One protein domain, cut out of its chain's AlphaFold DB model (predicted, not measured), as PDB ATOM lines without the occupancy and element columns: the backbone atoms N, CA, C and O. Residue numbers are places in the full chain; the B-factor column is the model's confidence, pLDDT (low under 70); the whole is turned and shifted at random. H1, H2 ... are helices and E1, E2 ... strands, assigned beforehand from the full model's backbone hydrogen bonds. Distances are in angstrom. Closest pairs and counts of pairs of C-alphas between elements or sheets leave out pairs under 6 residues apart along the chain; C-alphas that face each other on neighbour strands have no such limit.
ATOM      1  N   VAL A   3      41.119   0.675  18.374       94.88
ATOM      2  CA  VAL A   3      40.884   0.998  19.788       94.88
ATOM      3  C   VAL A   3      41.205  -0.225  20.640       94.88
ATOM      4  O   VAL A   3      40.703  -1.320  20.388       94.88
ATOM      5  N   LYS A   4      42.051  -0.047  21.655       94.25
ATOM      6  CA  LYS A   4      42.426  -1.095  22.613       94.25
ATOM      7  C   LYS A   4      42.186  -0.610  24.035       94.25
ATOM      8  O   LYS A   4      42.568   0.504  24.376       94.25
ATOM      9  N   ASN A   5      41.624  -1.469  24.879       91.44
ATOM     10  CA  ASN A   5      41.544  -1.199  26.315       91.44
ATOM     11  C   ASN A   5      42.943  -1.271  26.938       91.44
ATOM     12  O   ASN A   5      43.735  -2.159  26.608       91.44
ATOM     13  N   THR A   6      43.236  -0.371  27.868       88.62
ATOM     14  CA  THR A   6      44.495  -0.333  28.618       88.62
ATOM     15  C   THR A   6      44.233  -0.332  30.123       88.62
ATOM     16  O   THR A   6      43.112  -0.140  30.595       88.62
ATOM     17  N   ARG A   7      45.287  -0.597  30.905       80.94
ATOM     18  CA  ARG A   7      45.251  -0.413  32.359       80.94
ATOM     19  C   ARG A   7      45.447   1.078  32.647       80.94
ATOM     20  O   ARG A   7      46.449   1.632  32.209       80.94
ATOM     21  N   GLY A   8      44.527   1.697  33.380       82.56
ATOM     22  CA  GLY A   8      44.564   3.127  33.713       82.56
ATOM     23  C   GLY A   8      43.216   3.804  33.481       82.56
ATOM     24  O   GLY A   8      42.220   3.116  33.280       82.56
ATOM     25  N   SER A   9      43.208   5.137  33.511       84.38
ATOM     26  CA  SER A   9      42.033   6.003  33.305       84.38
ATOM     27  C   SER A   9      42.180   6.958  32.118       84.38
ATOM     28  O   SER A   9      41.337   7.832  31.921       84.38
ATOM     29  N   ASP A  10      43.272   6.827  31.369       87.94
ATOM     30  CA  ASP A  10      43.673   7.807  30.367       87.94
ATOM     31  C   ASP A  10      43.399   7.278  28.959       87.94
ATOM     32  O   ASP A  10      43.534   6.081  28.680       87.94
ATOM     33  N   LEU A  11      43.032   8.190  28.063       92.69
ATOM     34  CA  LEU A  11      42.929   7.942  26.633       92.69
ATOM     35  C   LEU A  11      44.230   8.409  25.978       92.69
ATOM     36  O   LEU A  11      44.498   9.605  25.903       92.69
ATOM     37  N   ILE A  12      45.022   7.457  25.497       94.44
ATOM     38  CA  ILE A  12      46.258   7.687  24.747       94.44
ATOM     39  C   ILE A  12      45.915   7.644  23.261       94.44
ATOM     40  O   ILE A  12      45.454   6.617  22.761       94.44
ATOM     41  N   TRP A  13      46.142   8.744  22.556       96.12
ATOM     42  CA  TRP A  13      45.866   8.895  21.132       96.12
ATOM     43  C   TRP A  13      47.160   9.007  20.330       96.12
ATOM     44  O   TRP A  13      48.028   9.815  20.660       96.12
ATOM     45  N   GLU A  14      47.243   8.262  19.232       97.12
ATOM     46  CA  GLU A  14      48.349   8.280  18.276       97.12
ATOM     47  C   GLU A  14      47.801   8.365  16.839       97.12
ATOM     48  O   GLU A  14      46.931   7.589  16.438       97.12
ATOM     49  N   SER A  15      48.290   9.326  16.054       95.94
ATOM     50  CA  SER A  15      47.967   9.451  14.629       95.94
ATOM     51  C   SER A  15      49.218   9.282  13.776       95.94
ATOM     52  O   SER A  15      50.230   9.956  13.992       95.94
ATOM     53  N   LEU A  16      49.118   8.419  12.769       95.50
ATOM     54  CA  LEU A  16      50.210   7.999  11.898       95.50
ATOM     55  C   LEU A  16      50.016   8.498  10.457       95.50
ATOM     56  O   LEU A  16      48.888   8.684   9.989       95.50
ATOM     57  N   THR A  17      51.123   8.753   9.760       93.56
ATOM     58  CA  THR A  17      51.154   9.025   8.315       93.56
ATOM     59  C   THR A  17      50.930   7.725   7.533       93.56
ATOM     60  O   THR A  17      50.981   6.650   8.143       93.56
ATOM     61  N   PRO A  18      50.735   7.772   6.200       92.12
ATOM     62  CA  PRO A  18      50.657   6.554   5.391       92.12
ATOM     63  C   PRO A  18      51.862   5.624   5.579       92.12
ATOM     64  O   PRO A  18      51.702   4.410   5.654       92.12
ATOM     65  N   GLU A  19      53.055   6.183   5.801       93.38
ATOM     66  CA  GLU A  19      54.297   5.437   6.055       93.38
ATOM     67  C   GLU A  19      54.427   4.922   7.503       93.38
ATOM     68  O   GLU A  19      55.490   4.434   7.892       93.38
ATOM     69  N   GLY A  20      53.389   5.071   8.332       93.75
ATOM     70  CA  GLY A  20      53.372   4.620   9.725       93.75
ATOM     71  C   GLY A  20      54.157   5.512  10.692       93.75
ATOM     72  O   GLY A  20      54.423   5.107  11.823       93.75
ATOM     73  N   LYS A  21      54.552   6.727  10.287       94.75
ATOM     74  CA  LYS A  21      55.257   7.669  11.172       94.75
ATOM     75  C   LYS A  21      54.260   8.452  12.016       94.75
ATOM     76  O   LYS A  21      53.293   8.983  11.484       94.75
ATOM     77  N   SER A  22      54.516   8.586  13.312       94.69
ATOM     78  CA  SER A  22      53.664   9.396  14.188       94.69
ATOM     79  C   SER A  22      53.769  10.887  13.846       94.69
ATOM     80  O   SER A  22      54.866  11.446  13.826       94.69
ATOM     81  N   TRP A  23      52.629  11.529  13.573       94.31
ATOM     82  CA  TRP A  23      52.531  12.978  13.335       94.31
ATOM     83  C   TRP A  23      51.758  13.709  14.437       94.31
ATOM     84  O   TRP A  23      51.890  14.925  14.576       94.31
ATOM     85  N   PHE A  24      50.977  12.990  15.245       95.50
ATOM     86  CA  PHE A  24      50.268  13.561  16.382       95.50
ATOM     87  C   PHE A  24      50.125  12.554  17.519       95.50
ATOM     88  O   PHE A  24      49.791  11.396  17.286       95.50
ATOM     89  N   ASN A  25      50.345  13.018  18.752       96.50
ATOM     90  CA  ASN A  25      50.108  12.241  19.963       96.50
ATOM     91  C   ASN A  25      49.465  13.119  21.032       96.50
ATOM     92  O   ASN A  25      49.870  14.276  21.200       96.50
ATOM     93  N   ALA A  26      48.522  12.559  21.785       94.94
ATOM     94  CA  ALA A  26      47.947  13.219  22.947       94.94
ATOM     95  C   ALA A  26      47.454  12.227  24.004       94.94
ATOM     96  O   ALA A  26      46.945  11.161  23.675       94.94
ATOM     97  N   ASP A  27      47.549  12.640  25.264       92.88
ATOM     98  CA  ASP A  27      47.044  11.915  26.425       92.88
ATOM     99  C   ASP A  27      45.901  12.731  27.037       92.88
ATOM    100  O   ASP A  27      46.093  13.894  27.410       92.88
ATOM    101  N   PHE A  28      44.720  12.132  27.167       90.38
ATOM    102  CA  PHE A  28      43.540  12.781  27.733       90.38
ATOM    103  C   PHE A  28      43.114  12.098  29.027       90.38
ATOM    104  O   PHE A  28      42.890  10.886  29.059       90.38
ATOM    105  N   ALA A  29      42.925  12.887  30.081       87.50
ATOM    106  CA  ALA A  29      42.225  12.428  31.270       87.50
ATOM    107  C   ALA A  29      40.728  12.322  30.945       87.50
ATOM    108  O   ALA A  29      40.081  13.326  30.644       87.50
ATOM    109  N   ILE A  30      40.162  11.115  31.011       80.31
ATOM    110  CA  ILE A  30      38.744  10.879  30.678       80.31
ATOM    111  C   ILE A  30      37.815  11.602  31.670       80.31
ATOM    112  O   ILE A  30      36.733  12.046  31.304       80.31
ATOM    113  N   LEU A  31      38.255  11.783  32.919       74.56
ATOM    114  CA  LEU A  31      37.437  12.354  33.993       74.56
ATOM    115  C   LEU A  31      37.070  13.823  33.807       74.56
ATOM    116  O   LEU A  31      35.949  14.221  34.117       74.56
ATOM    117  N   ASP A  32      38.010  14.639  33.343       74.31
ATOM    118  CA  ASP A  32      37.799  16.071  33.144       74.31
ATOM    119  C   ASP A  32      37.977  16.502  31.682       74.31
ATOM    120  O   ASP A  32      37.904  17.696  31.378       74.31
ATOM    121  N   PHE A  33      38.164  15.529  30.778       70.31
ATOM    122  CA  PHE A  33      38.471  15.719  29.362       70.31
ATOM    123  C   PHE A  33      39.509  16.814  29.156       70.31
ATOM    124  O   PHE A  33      39.326  17.695  28.317       70.31
ATOM    125  N   LYS A  34      40.586  16.799  29.945       71.06
ATOM    126  CA  LYS A  34      41.740  17.664  29.718       71.06
ATOM    127  C   LYS A  34      42.855  16.881  29.052       71.06
ATOM    128  O   LYS A  34      43.114  15.725  29.377       71.06
ATOM    129  N   SER A  35      43.527  17.540  28.115       72.31
ATOM    130  CA  SER A  35      44.792  17.051  27.579       72.31
ATOM    131  C   SER A  35      45.871  17.206  28.645       72.31
ATOM    132  O   SER A  35      46.239  18.332  28.987       72.31
ATOM    133  N   ASN A  36      46.411  16.089  29.121       77.69
ATOM    134  CA  ASN A  36      47.558  16.051  30.025       77.69
ATOM    135  C   ASN A  36      48.855  16.364  29.269       77.69
ATOM    136  O   ASN A  36      49.736  17.056  29.780       77.69
ATOM    137  N   LYS A  37      48.962  15.872  28.029       88.69
ATOM    138  CA  LYS A  37      50.128  16.037  27.158       88.69
ATOM    139  C   LYS A  37      49.685  15.979  25.702       88.69
ATOM    140  O   LYS A  37      48.861  15.147  25.354       88.69
ATOM    141  N   THR A  38      50.241  16.833  24.848       94.31
ATOM    142  CA  THR A  38      49.946  16.821  23.409       94.31
ATOM    143  C   THR A  38      51.130  17.336  22.598       94.31
ATOM    144  O   THR A  38      51.874  18.199  23.064       94.31
ATOM    145  N   THR A  39      51.303  16.823  21.379       95.50
ATOM    146  CA  THR A  39      52.257  17.363  20.397       95.50
ATOM    147  C   THR A  39      51.683  18.530  19.590       95.50
ATOM    148  O   THR A  39      52.446  19.275  18.982       95.50
ATOM    149  N   ASN A  40      50.357  18.714  19.578       93.94
ATOM    150  CA  ASN A  40      49.681  19.814  18.889       93.94
ATOM    151  C   ASN A  40      48.401  20.224  19.643       93.94
ATOM    152  O   ASN A  40      47.444  19.454  19.758       93.94
ATOM    153  N   LEU A  41      48.374  21.454  20.162       91.88
ATOM    154  CA  LEU A  41      47.264  21.928  20.990       91.88
ATOM    155  C   LEU A  41      45.947  22.030  20.208       91.88
ATOM    156  O   LEU A  41      44.910  21.614  20.714       91.88
ATOM    157  N   GLU A  42      45.975  22.535  18.976       91.38
ATOM    158  CA  GLU A  42      44.770  22.732  18.160       91.38
ATOM    159  C   GLU A  42      44.088  21.401  17.818       91.38
ATOM    160  O   GLU A  42      42.884  21.244  18.019       91.38
ATOM    161  N   THR A  43      44.873  20.409  17.393       91.69
ATOM    162  CA  THR A  43      44.394  19.051  17.080       91.69
ATOM    163  C   THR A  43      43.826  18.375  18.326       91.69
ATOM    164  O   THR A  43      42.760  17.761  18.284       91.69
ATOM    165  N   SER A  44      44.493  18.548  19.470       93.50
ATOM    166  CA  SER A  44      44.016  18.044  20.758       93.50
ATOM    167  C   SER A  44      42.684  18.672  21.176       93.50
ATOM    168  O   SER A  44      41.785  17.966  21.632       93.50
ATOM    169  N   LEU A  45      42.533  19.991  21.024       92.06
ATOM    170  CA  LEU A  45      41.285  20.691  21.333       92.06
ATOM    171  C   LEU A  45      40.150  20.262  20.398       92.06
ATOM    172  O   LEU A  45      39.008  20.130  20.844       92.06
ATOM    173  N   LEU A  46      40.458  20.003  19.124       92.31
ATOM    174  CA  LEU A  46      39.488  19.478  18.172       92.31
ATOM    175  C   LEU A  46      39.004  18.080  18.572       92.31
ATOM    176  O   LEU A  46      37.797  17.875  18.674       92.31
ATOM    177  N   LEU A  47      39.913  17.146  18.871       94.31
ATOM    178  CA  LEU A  47      39.550  15.806  19.351       94.31
ATOM    179  C   LEU A  47      38.691  15.869  20.615       94.31
ATOM    180  O   LEU A  47      37.664  15.201  20.700       94.31
ATOM    181  N   MET A  48      39.035  16.743  21.564       92.31
ATOM    182  CA  MET A  48      38.210  16.970  22.754       92.31
ATOM    183  C   MET A  48      36.804  17.464  22.410       92.31
ATOM    184  O   MET A  48      35.834  17.043  23.041       92.31
ATOM    185  N   LYS A  49      36.672  18.362  21.427       93.75
ATOM    186  CA  LYS A  49      35.363  18.827  20.953       93.75
ATOM    187  C   LYS A  49      34.554  17.670  20.359       93.75
ATOM    188  O   LYS A  49      33.365  17.570  20.651       93.75
ATOM    189  N   ILE A  50      35.203  16.787  19.598       95.50
ATOM    190  CA  ILE A  50      34.586  15.582  19.029       95.50
ATOM    191  C   ILE A  50      34.119  14.638  20.140       95.50
ATOM    192  O   ILE A  50      32.946  14.277  20.162       95.50
ATOM    193  N   PHE A  51      34.978  14.297  21.103       94.31
ATOM    194  CA  PHE A  51      34.602  13.409  22.209       94.31
ATOM    195  C   PHE A  51      33.445  13.972  23.033       94.31
ATOM    196  O   PHE A  51      32.492  13.253  23.309       94.31
ATOM    197  N   LYS A  52      33.460  15.271  23.353       93.12
ATOM    198  CA  LYS A  52      32.332  15.926  24.037       93.12
ATOM    199  C   LYS A  52      31.045  15.860  23.216       93.12
ATOM    200  O   LYS A  52      29.980  15.625  23.776       93.12
ATOM    201  N   GLY A  53      31.137  16.055  21.900       95.25
ATOM    202  CA  GLY A  53      30.011  15.876  20.984       95.25
ATOM    203  C   GLY A  53      29.442  14.457  21.041       95.25
ATOM    204  O   GLY A  53      28.232  14.302  21.170       95.25
ATOM    205  N   ALA A  54      30.313  13.448  21.024       95.94
ATOM    206  CA  ALA A  54      29.932  12.041  21.081       95.94
ATOM    207  C   ALA A  54      29.284  11.668  22.424       95.94
ATOM    208  O   ALA A  54      28.230  11.047  22.431       95.94
ATOM    209  N   ILE A  55      29.833  12.134  23.550       93.50
ATOM    210  CA  ILE A  55      29.267  11.917  24.896       93.50
ATOM    211  C   ILE A  55      27.881  12.545  25.033       93.50
ATOM    212  O   ILE A  55      26.990  11.973  25.655       93.50
ATOM    213  N   ASN A  56      27.678  13.723  24.439       94.25
ATOM    214  CA  ASN A  56      26.370  14.377  24.445       94.25
ATOM    215  C   ASN A  56      25.305  13.581  23.673       94.25
ATOM    216  O   ASN A  56      24.120  13.765  23.938       94.25
ATOM    217  N   LEU A  57      25.713  12.762  22.700       96.31
ATOM    218  CA  LEU A  57      24.823  11.906  21.913       96.31
ATOM    219  C   LEU A  57      24.669  10.510  22.540       96.31
ATOM    220  O   LEU A  57      23.584   9.941  22.490       96.31
ATOM    221  N   ASN A  58      25.720   9.991  23.179       96.12
ATOM    222  CA  ASN A  58      25.706   8.740  23.929       96.12
ATOM    223  C   ASN A  58      26.485   8.888  25.245       96.12
ATOM    224  O   ASN A  58      27.716   8.853  25.262       96.12
ATOM    225  N   SER A  59      25.770   8.993  26.368       92.38
ATOM    226  CA  SER A  59      26.374   9.175  27.694       92.38
ATOM    227  C   SER A  59      27.151   7.958  28.205       92.38
ATOM    228  O   SER A  59      27.904   8.089  29.167       92.38
ATOM    229  N   GLU A  60      26.984   6.783  27.587       92.19
ATOM    230  CA  GLU A  60      27.782   5.591  27.898       92.19
ATOM    231  C   GLU A  60      29.159   5.611  27.219       92.19
ATOM    232  O   GLU A  60      30.066   4.866  27.606       92.19
ATOM    233  N   PHE A  61      29.355   6.474  26.220       92.00
ATOM    234  CA  PHE A  61      30.643   6.612  25.561       92.00
ATOM    235  C   PHE A  61      31.687   7.148  26.548       92.00
ATOM    236  O   PHE A  61      31.527   8.219  27.127       92.00
ATOM    237  N   LEU A  62      32.765   6.379  26.749       87.94
ATOM    238  CA  LEU A  62      33.825   6.660  27.730       87.94
ATOM    239  C   LEU A  62      33.333   6.757  29.196       87.94
ATOM    240  O   LEU A  62      34.071   7.238  30.052       87.94
ATOM    241  N   SER A  63      32.126   6.263  29.516       80.75
ATOM    242  CA  SER A  63      31.573   6.274  30.887       80.75
ATOM    243  C   SER A  63      32.294   5.306  31.830       80.75
ATOM    244  O   SER A  63      32.335   5.487  33.051       80.75
ATOM    245  N   LYS A  64      32.885   4.252  31.259       73.81
ATOM    246  CA  LYS A  64      33.664   3.254  31.986       73.81
ATOM    247  C   LYS A  64      35.061   3.804  32.231       73.81
ATOM    248  O   LYS A  64      35.727   4.239  31.299       73.81
ATOM    249  N   TRP A  65      35.518   3.705  33.476       69.06
ATOM    250  CA  TRP A  65      36.805   4.207  33.973       69.06
ATOM    251  C   TRP A  65      37.986   3.336  33.511       69.06
ATOM    252  O   TRP A  65      38.860   2.975  34.296       69.06
ATOM    253  N   ASN A  66      37.971   2.953  32.239       83.31
ATOM    254  CA  ASN A  66      39.009   2.182  31.591       83.31
ATOM    255  C   ASN A  66      39.845   3.123  30.731       83.31
ATOM    256  O   ASN A  66      39.313   4.008  30.065       83.31
ATOM    257  N   GLY A  67      41.150   2.893  30.720       88.88
ATOM    258  CA  GLY A  67      42.043   3.547  29.785       88.88
ATOM    259  C   GLY A  67      41.844   2.994  28.378       88.88
ATOM    260  O   GLY A  67      41.472   1.829  28.187       88.88
ATOM    261  N   PHE A  68      42.138   3.824  27.385       93.50
ATOM    262  CA  PHE A  68      42.092   3.449  25.978       93.50
ATOM    263  C   PHE A  68      43.411   3.818  25.309       93.50
ATOM    264  O   PHE A  68      43.978   4.870  25.584       93.50
ATOM    265  N   LYS A  69      43.891   2.973  24.398       94.81
ATOM    266  CA  LYS A  69      44.865   3.364  23.379       94.81
ATOM    267  C   LYS A  69      44.150   3.389  22.035       94.81
ATOM    268  O   LYS A  69      43.634   2.357  21.600       94.81
ATOM    269  N   VAL A  70      44.130   4.556  21.402       96.50
ATOM    270  CA  VAL A  70      43.526   4.792  20.093       96.50
ATOM    271  C   VAL A  70      44.622   5.123  19.092       96.50
ATOM    272  O   VAL A  70      45.454   5.990  19.340       96.50
ATOM    273  N   GLU A  71      44.611   4.425  17.964       97.38
ATOM    274  CA  GLU A  71      45.552   4.631  16.869       97.38
ATOM    275  C   GLU A  71      44.792   4.878  15.562       97.38
ATOM    276  O   GLU A  71      43.846   4.157  15.214       97.38
ATOM    277  N   THR A  72      45.203   5.904  14.827       95.44
ATOM    278  CA  THR A  72      44.716   6.193  13.476       95.44
ATOM    279  C   THR A  72      45.889   6.218  12.508       95.44
ATOM    280  O   THR A  72      46.981   6.638  12.873       95.44
ATOM    281  N   GLN A  73      45.668   5.779  11.274       94.94
ATOM    282  CA  GLN A  73      46.660   5.838  10.207       94.94
ATOM    283  C   GLN A  73      45.989   6.430   8.977       94.94
ATOM    284  O   GLN A  73      44.878   6.035   8.630       94.94
ATOM    285  N   LEU A  74      46.636   7.425   8.379       92.00
ATOM    286  CA  LEU A  74      46.180   8.027   7.134       92.00
ATOM    287  C   LEU A  74      46.479   7.095   5.962       92.00
ATOM    288  O   LEU A  74      47.521   6.450   5.947       92.00
ATOM    289  N   GLU A  75      45.606   7.083   4.963       88.38
ATOM    290  CA  GLU A  75      45.814   6.319   3.723       88.38
ATOM    291  C   GLU A  75      46.461   7.169   2.621       88.38
ATOM    292  O   GLU A  75      47.037   6.644   1.675       88.38
ATOM    293  N   PHE A  76      46.432   8.495   2.776       86.12
ATOM    294  CA  PHE A  76      46.973   9.468   1.831       86.12
ATOM    295  C   PHE A  76      47.634  10.659   2.554       86.12
ATOM    296  O   PHE A  76      47.404  10.875   3.753       86.12
ATOM    297  N   PRO A  77      48.466  11.454   1.854       84.75
ATOM    298  CA  PRO A  77      49.077  12.660   2.409       84.75
ATOM    299  C   PRO A  77      48.059  13.665   2.973       84.75
ATOM    300  O   PRO A  77      46.992  13.902   2.409       84.75
ATOM    301  N   GLN A  78      48.405  14.329   4.081       78.00
ATOM    302  CA  GLN A  78      47.504  15.261   4.789       78.00
ATOM    303  C   GLN A  78      47.077  16.489   3.967       78.00
ATOM    304  O   GLN A  78      46.091  17.151   4.296       78.00
ATOM    305  N   ASN A  79      47.842  16.839   2.935       75.62
ATOM    306  CA  ASN A  79      47.607  18.013   2.102       75.62
ATOM    307  C   ASN A  79      46.673  17.752   0.911       75.62
ATOM    308  O   ASN A  79      46.382  18.701   0.202       75.62
ATOM    309  N   TRP A  80      46.187  16.524   0.715       81.81
ATOM    310  CA  TRP A  80      45.379  16.144  -0.454       81.81
ATOM    311  C   TRP A  80      43.898  16.546  -0.388       81.81
ATOM    312  O   TRP A  80      43.172  16.351  -1.354       81.81
ATOM    313  N   GLY A  81      43.412  17.073   0.739       75.38
ATOM    314  CA  GLY A  81      42.031  17.572   0.835       75.38
ATOM    315  C   GLY A  81      40.930  16.498   0.783       75.38
ATOM    316  O   GLY A  81      39.755  16.840   0.820       75.38
ATOM    317  N   LEU A  82      41.266  15.201   0.784       80.31
ATOM    318  CA  LEU A  82      40.319  14.079   0.644       80.31
ATOM    319  C   LEU A  82      39.511  13.751   1.924       80.31
ATOM    320  O   LEU A  82      39.213  12.597   2.212       80.31
ATOM    321  N   GLY A  83      39.166  14.751   2.741       80.25
ATOM    322  CA  GLY A  83      38.187  14.567   3.824       80.25
ATOM    323  C   GLY A  83      38.662  13.780   5.057       80.25
ATOM    324  O   GLY A  83      37.856  13.119   5.718       80.25
ATOM    325  N   SER A  84      39.940  13.872   5.441       81.62
ATOM    326  CA  SER A  84      40.471  13.180   6.635       81.62
ATOM    327  C   SER A  84      39.738  13.549   7.938       81.62
ATOM    328  O   SER A  84      39.490  12.681   8.776       81.62
ATOM    329  N   SER A  85      39.312  14.807   8.095       85.38
ATOM    330  CA  SER A  85      38.510  15.257   9.246       85.38
ATOM    331  C   SER A  85      37.132  14.592   9.306       85.38
ATOM    332  O   SER A  85      36.665  14.227  10.383       85.38
ATOM    333  N   SER A  86      36.482  14.419   8.157       89.56
ATOM    334  CA  SER A  86      35.160  13.792   8.060       89.56
ATOM    335  C   SER A  86      35.244  12.286   8.301       89.56
ATOM    336  O   SER A  86      34.413  11.730   9.015       89.56
ATOM    337  N   THR A  87      36.319  11.657   7.819       91.44
ATOM    338  CA  THR A  87      36.652  10.258   8.122       91.44
ATOM    339  C   THR A  87      36.882  10.051   9.619       91.44
ATOM    340  O   THR A  87      36.347   9.117  10.209       91.44
ATOM    341  N   LEU A  88      37.607  10.960  10.281       93.62
ATOM    342  CA  LEU A  88      37.790  10.924  11.734       93.62
ATOM    343  C   LEU A  88      36.453  11.021  12.486       93.62
ATOM    344  O   LEU A  88      36.230  10.250  13.417       93.62
ATOM    345  N   ILE A  89      35.563  11.937  12.087       95.25
ATOM    346  CA  ILE A  89      34.218  12.043  12.674       95.25
ATOM    347  C   ILE A  89      33.450  10.737  12.510       95.25
ATOM    348  O   ILE A  89      32.873  10.258  13.483       95.25
ATOM    349  N   HIS A  90      33.472  10.148  11.313       94.94
ATOM    350  CA  HIS A  90      32.798   8.883  11.045       94.94
ATOM    351  C   HIS A  90      33.317   7.764  11.961       94.94
ATOM    352  O   HIS A  90      32.534   7.104  12.643       94.94
ATOM    353  N   LEU A  91      34.638   7.608  12.056       95.69
ATOM    354  CA  LEU A  91      35.277   6.588  12.890       95.69
ATOM    355  C   LEU A  91      34.968   6.775  14.383       95.69
ATOM    356  O   LEU A  91      34.687   5.803  15.084       95.69
ATOM    357  N   VAL A  92      34.988   8.013  14.888       96.81
ATOM    358  CA  VAL A  92      34.639   8.285  16.293       96.81
ATOM    359  C   VAL A  92      33.146   8.076  16.546       96.81
ATOM    360  O   VAL A  92      32.794   7.550  17.597       96.81
ATOM    361  N   ALA A  93      32.274   8.423  15.598       96.75
ATOM    362  CA  ALA A  93      30.842   8.156  15.710       96.75
ATOM    363  C   ALA A  93      30.550   6.652  15.795       96.75
ATOM    364  O   ALA A  93      29.778   6.235  16.653       96.75
ATOM    365  N   GLN A  94      31.233   5.838  14.981       96.31
ATOM    366  CA  GLN A  94      31.162   4.378  15.068       96.31
ATOM    367  C   GLN A  94      31.643   3.866  16.429       96.31
ATOM    368  O   GLN A  94      31.001   3.012  17.032       96.31
ATOM    369  N   TRP A  95      32.758   4.397  16.939       96.38
ATOM    370  CA  TRP A  95      33.266   4.002  18.253       96.38
ATOM    371  C   TRP A  95      32.308   4.383  19.392       96.38
ATOM    372  O   TRP A  95      32.153   3.626  20.350       96.38
ATOM    373  N   ALA A  96      31.656   5.536  19.280       95.94
ATOM    374  CA  ALA A  96      30.690   6.019  20.254       95.94
ATOM    375  C   ALA A  96      29.274   5.458  20.071       95.94
ATOM    376  O   ALA A  96      28.424   5.752  20.906       95.94
ATOM    377  N   ASP A  97      29.024   4.658  19.031       96.62
ATOM    378  CA  ASP A  97      27.696   4.138  18.679       96.62
ATOM    379  C   ASP A  97      26.645   5.259  18.532       96.62
ATOM    380  O   ASP A  97      25.588   5.257  19.162       96.62
ATOM    381  N   VAL A  98      26.977   6.285  17.740       97.31
ATOM    382  CA  VAL A  98      26.112   7.448  17.457       97.31
ATOM    383  C   VAL A  98      26.034   7.728  15.959       97.31
ATOM    384  O   VAL A  98      26.880   7.289  15.180       97.31
ATOM    385  N   ASN A  99      25.040   8.513  15.537       94.94
ATOM    386  CA  ASN A  99      24.916   8.923  14.140       94.94
ATOM    387  C   ASN A  99      26.085   9.860  13.725       94.94
ATOM    388  O   ASN A  99      26.278  10.908  14.355       94.94
ATOM    389  N   PRO A 100      26.844   9.548  12.651       94.94
ATOM    390  CA  PRO A 100      27.977  10.367  12.208       94.94
ATOM    391  C   PRO A 100      27.628  11.805  11.813       94.94
ATOM    392  O   PRO A 100      28.399  12.720  12.105       94.94
ATOM    393  N   LEU A 101      26.477  12.027  11.169       93.19
ATOM    394  CA  LEU A 101      26.038  13.368  10.770       93.19
ATOM    395  C   LEU A 101      25.624  14.191  11.992       93.19
ATOM    396  O   LEU A 101      25.991  15.360  12.098       93.19
ATOM    397  N   GLU A 102      24.932  13.585  12.956       94.19
ATOM    398  CA  GLU A 102      24.612  14.270  14.213       94.19
ATOM    399  C   GLU A 102      25.884  14.676  14.965       94.19
ATOM    400  O   GLU A 102      25.986  15.816  15.427       94.19
ATOM    401  N   LEU A 103      26.883  13.785  15.036       96.25
ATOM    402  CA  LEU A 103      28.175  14.108  15.639       96.25
ATOM    403  C   LEU A 103      28.879  15.238  14.881       96.25
ATOM    404  O   LEU A 103      29.375  16.178  15.506       96.25
ATOM    405  N   TYR A 104      28.886  15.186  13.546       94.38
ATOM    406  CA  TYR A 104      29.455  16.237  12.707       94.38
ATOM    407  C   TYR A 104      28.873  17.609  13.056       94.38
ATOM    408  O   TYR A 104      29.639  18.528  13.345       94.38
ATOM    409  N   TYR A 105      27.546  17.748  13.132       92.06
ATOM    410  CA  TYR A 105      26.897  19.035  13.418       92.06
ATOM    411  C   TYR A 105      27.068  19.527  14.864       92.06
ATOM    412  O   TYR A 105      26.861  20.710  15.138       92.06
ATOM    413  N   LYS A 106      27.492  18.676  15.810       93.12
ATOM    414  CA  LYS A 106      27.920  19.128  17.151       93.12
ATOM    415  C   LYS A 106      29.296  19.802  17.130       93.12
ATOM    416  O   LYS A 106      29.621  20.569  18.040       93.12
ATOM    417  N   VAL A 107      30.120  19.506  16.126       91.00
ATOM    418  CA  VAL A 107      31.540  19.889  16.084       91.00
ATOM    419  C   VAL A 107      31.813  20.930  15.003       91.00
ATOM    420  O   VAL A 107      32.548  21.890  15.252       91.00
ATOM    421  N   PHE A 108      31.218  20.768  13.830       88.44
ATOM    422  CA  PHE A 108      31.497  21.540  12.630       88.44
ATOM    423  C   PHE A 108      30.239  22.189  12.058       88.44
ATOM    424  O   PHE A 108      29.107  21.841  12.383       88.44
ATOM    425  N   SER A 109      30.478  23.145  11.170       82.38
ATOM    426  CA  SER A 109      29.481  23.746  10.295       82.38
ATOM    427  C   SER A 109      29.832  23.392   8.854       82.38
ATOM    428  O   SER A 109      30.971  23.605   8.441       82.38
ATOM    429  N   GLY A 110      28.873  22.896   8.085       83.94
ATOM    430  CA  GLY A 110      29.060  22.536   6.682       83.94
ATOM    431  C   GLY A 110      27.892  21.698   6.184       83.94
ATOM    432  O   GLY A 110      26.894  21.564   6.888       83.94
TER     433      GLY A 110
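This is residues 3 to 110 of the 269 residues of the protein "GHMP kinase" of Saprospirales bacterium (UniProt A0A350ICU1). A twisted five-stranded sheet forms a wall with one face bare; over the other face, H1 packs on E3 and E4 with residues 41 to 48 and runs on away from the sheet to meet H2 and H3, which cross it and each other. The 108 printed residues hold, in order, E1 E2 E3 E4 H1 E5 H2 H3; the mixed sheet runs E1 E5 E2 E3 E4, with only E5 and E2 parallel. The class is mixed, helices and strands; the whole is compact, with a radius of gyration of the C-alphas of 13.4 A and spans of 37 by 29 by 22 A.

Edge strand E1, residues 3 to 6, is antiparallel to E5, residues 67 to 73, with N 4 and O 69 2.9 A apart. E5 is parallel to E2, residues 10 to 16, with N 70 and O 12 at 2.8 A. E2, E3, residues 22 to 29, and E4, residues 34 to 38, form a meander of two antiparallel hairpins, with N 13 and O 26 at 2.8 A and N 27 and O 37 at 2.8 A. H1, residues 41 to 57, is on the sheet at a height of 10.2 A, over E3 and E4: two layers. E4, H1 and E5 form a split strand-helix-strand unit, E2 and E3 lying between its strands, with a left-handed crossover. With residues 50 to 55 alone, H1 touches H2, residues 84 to 96, at a steep tilt of 40 degrees; the closest C-alphas, of Ala 54 and Ala 96, are 6.1 A apart. H3, residues 100 to 107, touches H1 at Gly 53 and Lys 106, whose C-alphas are closest at 5.4 A. In H1, H2 and H3 every O i to N i+4 pair is within hydrogen-bond range.

E1 begins at C-alpha 3 (40.884, 0.998, 19.788). E3 is 20.8 A long, H1 24.6 A and H2 18.2 A. H3 ends at C-alpha 107 (31.540, 19.889, 16.084).

The C-alphas of Arg 7 and Gly 110, the two farthest apart, are 38.1 A apart. The printed part has no cut and no long link; residue 65 alone has pLDDT under 70.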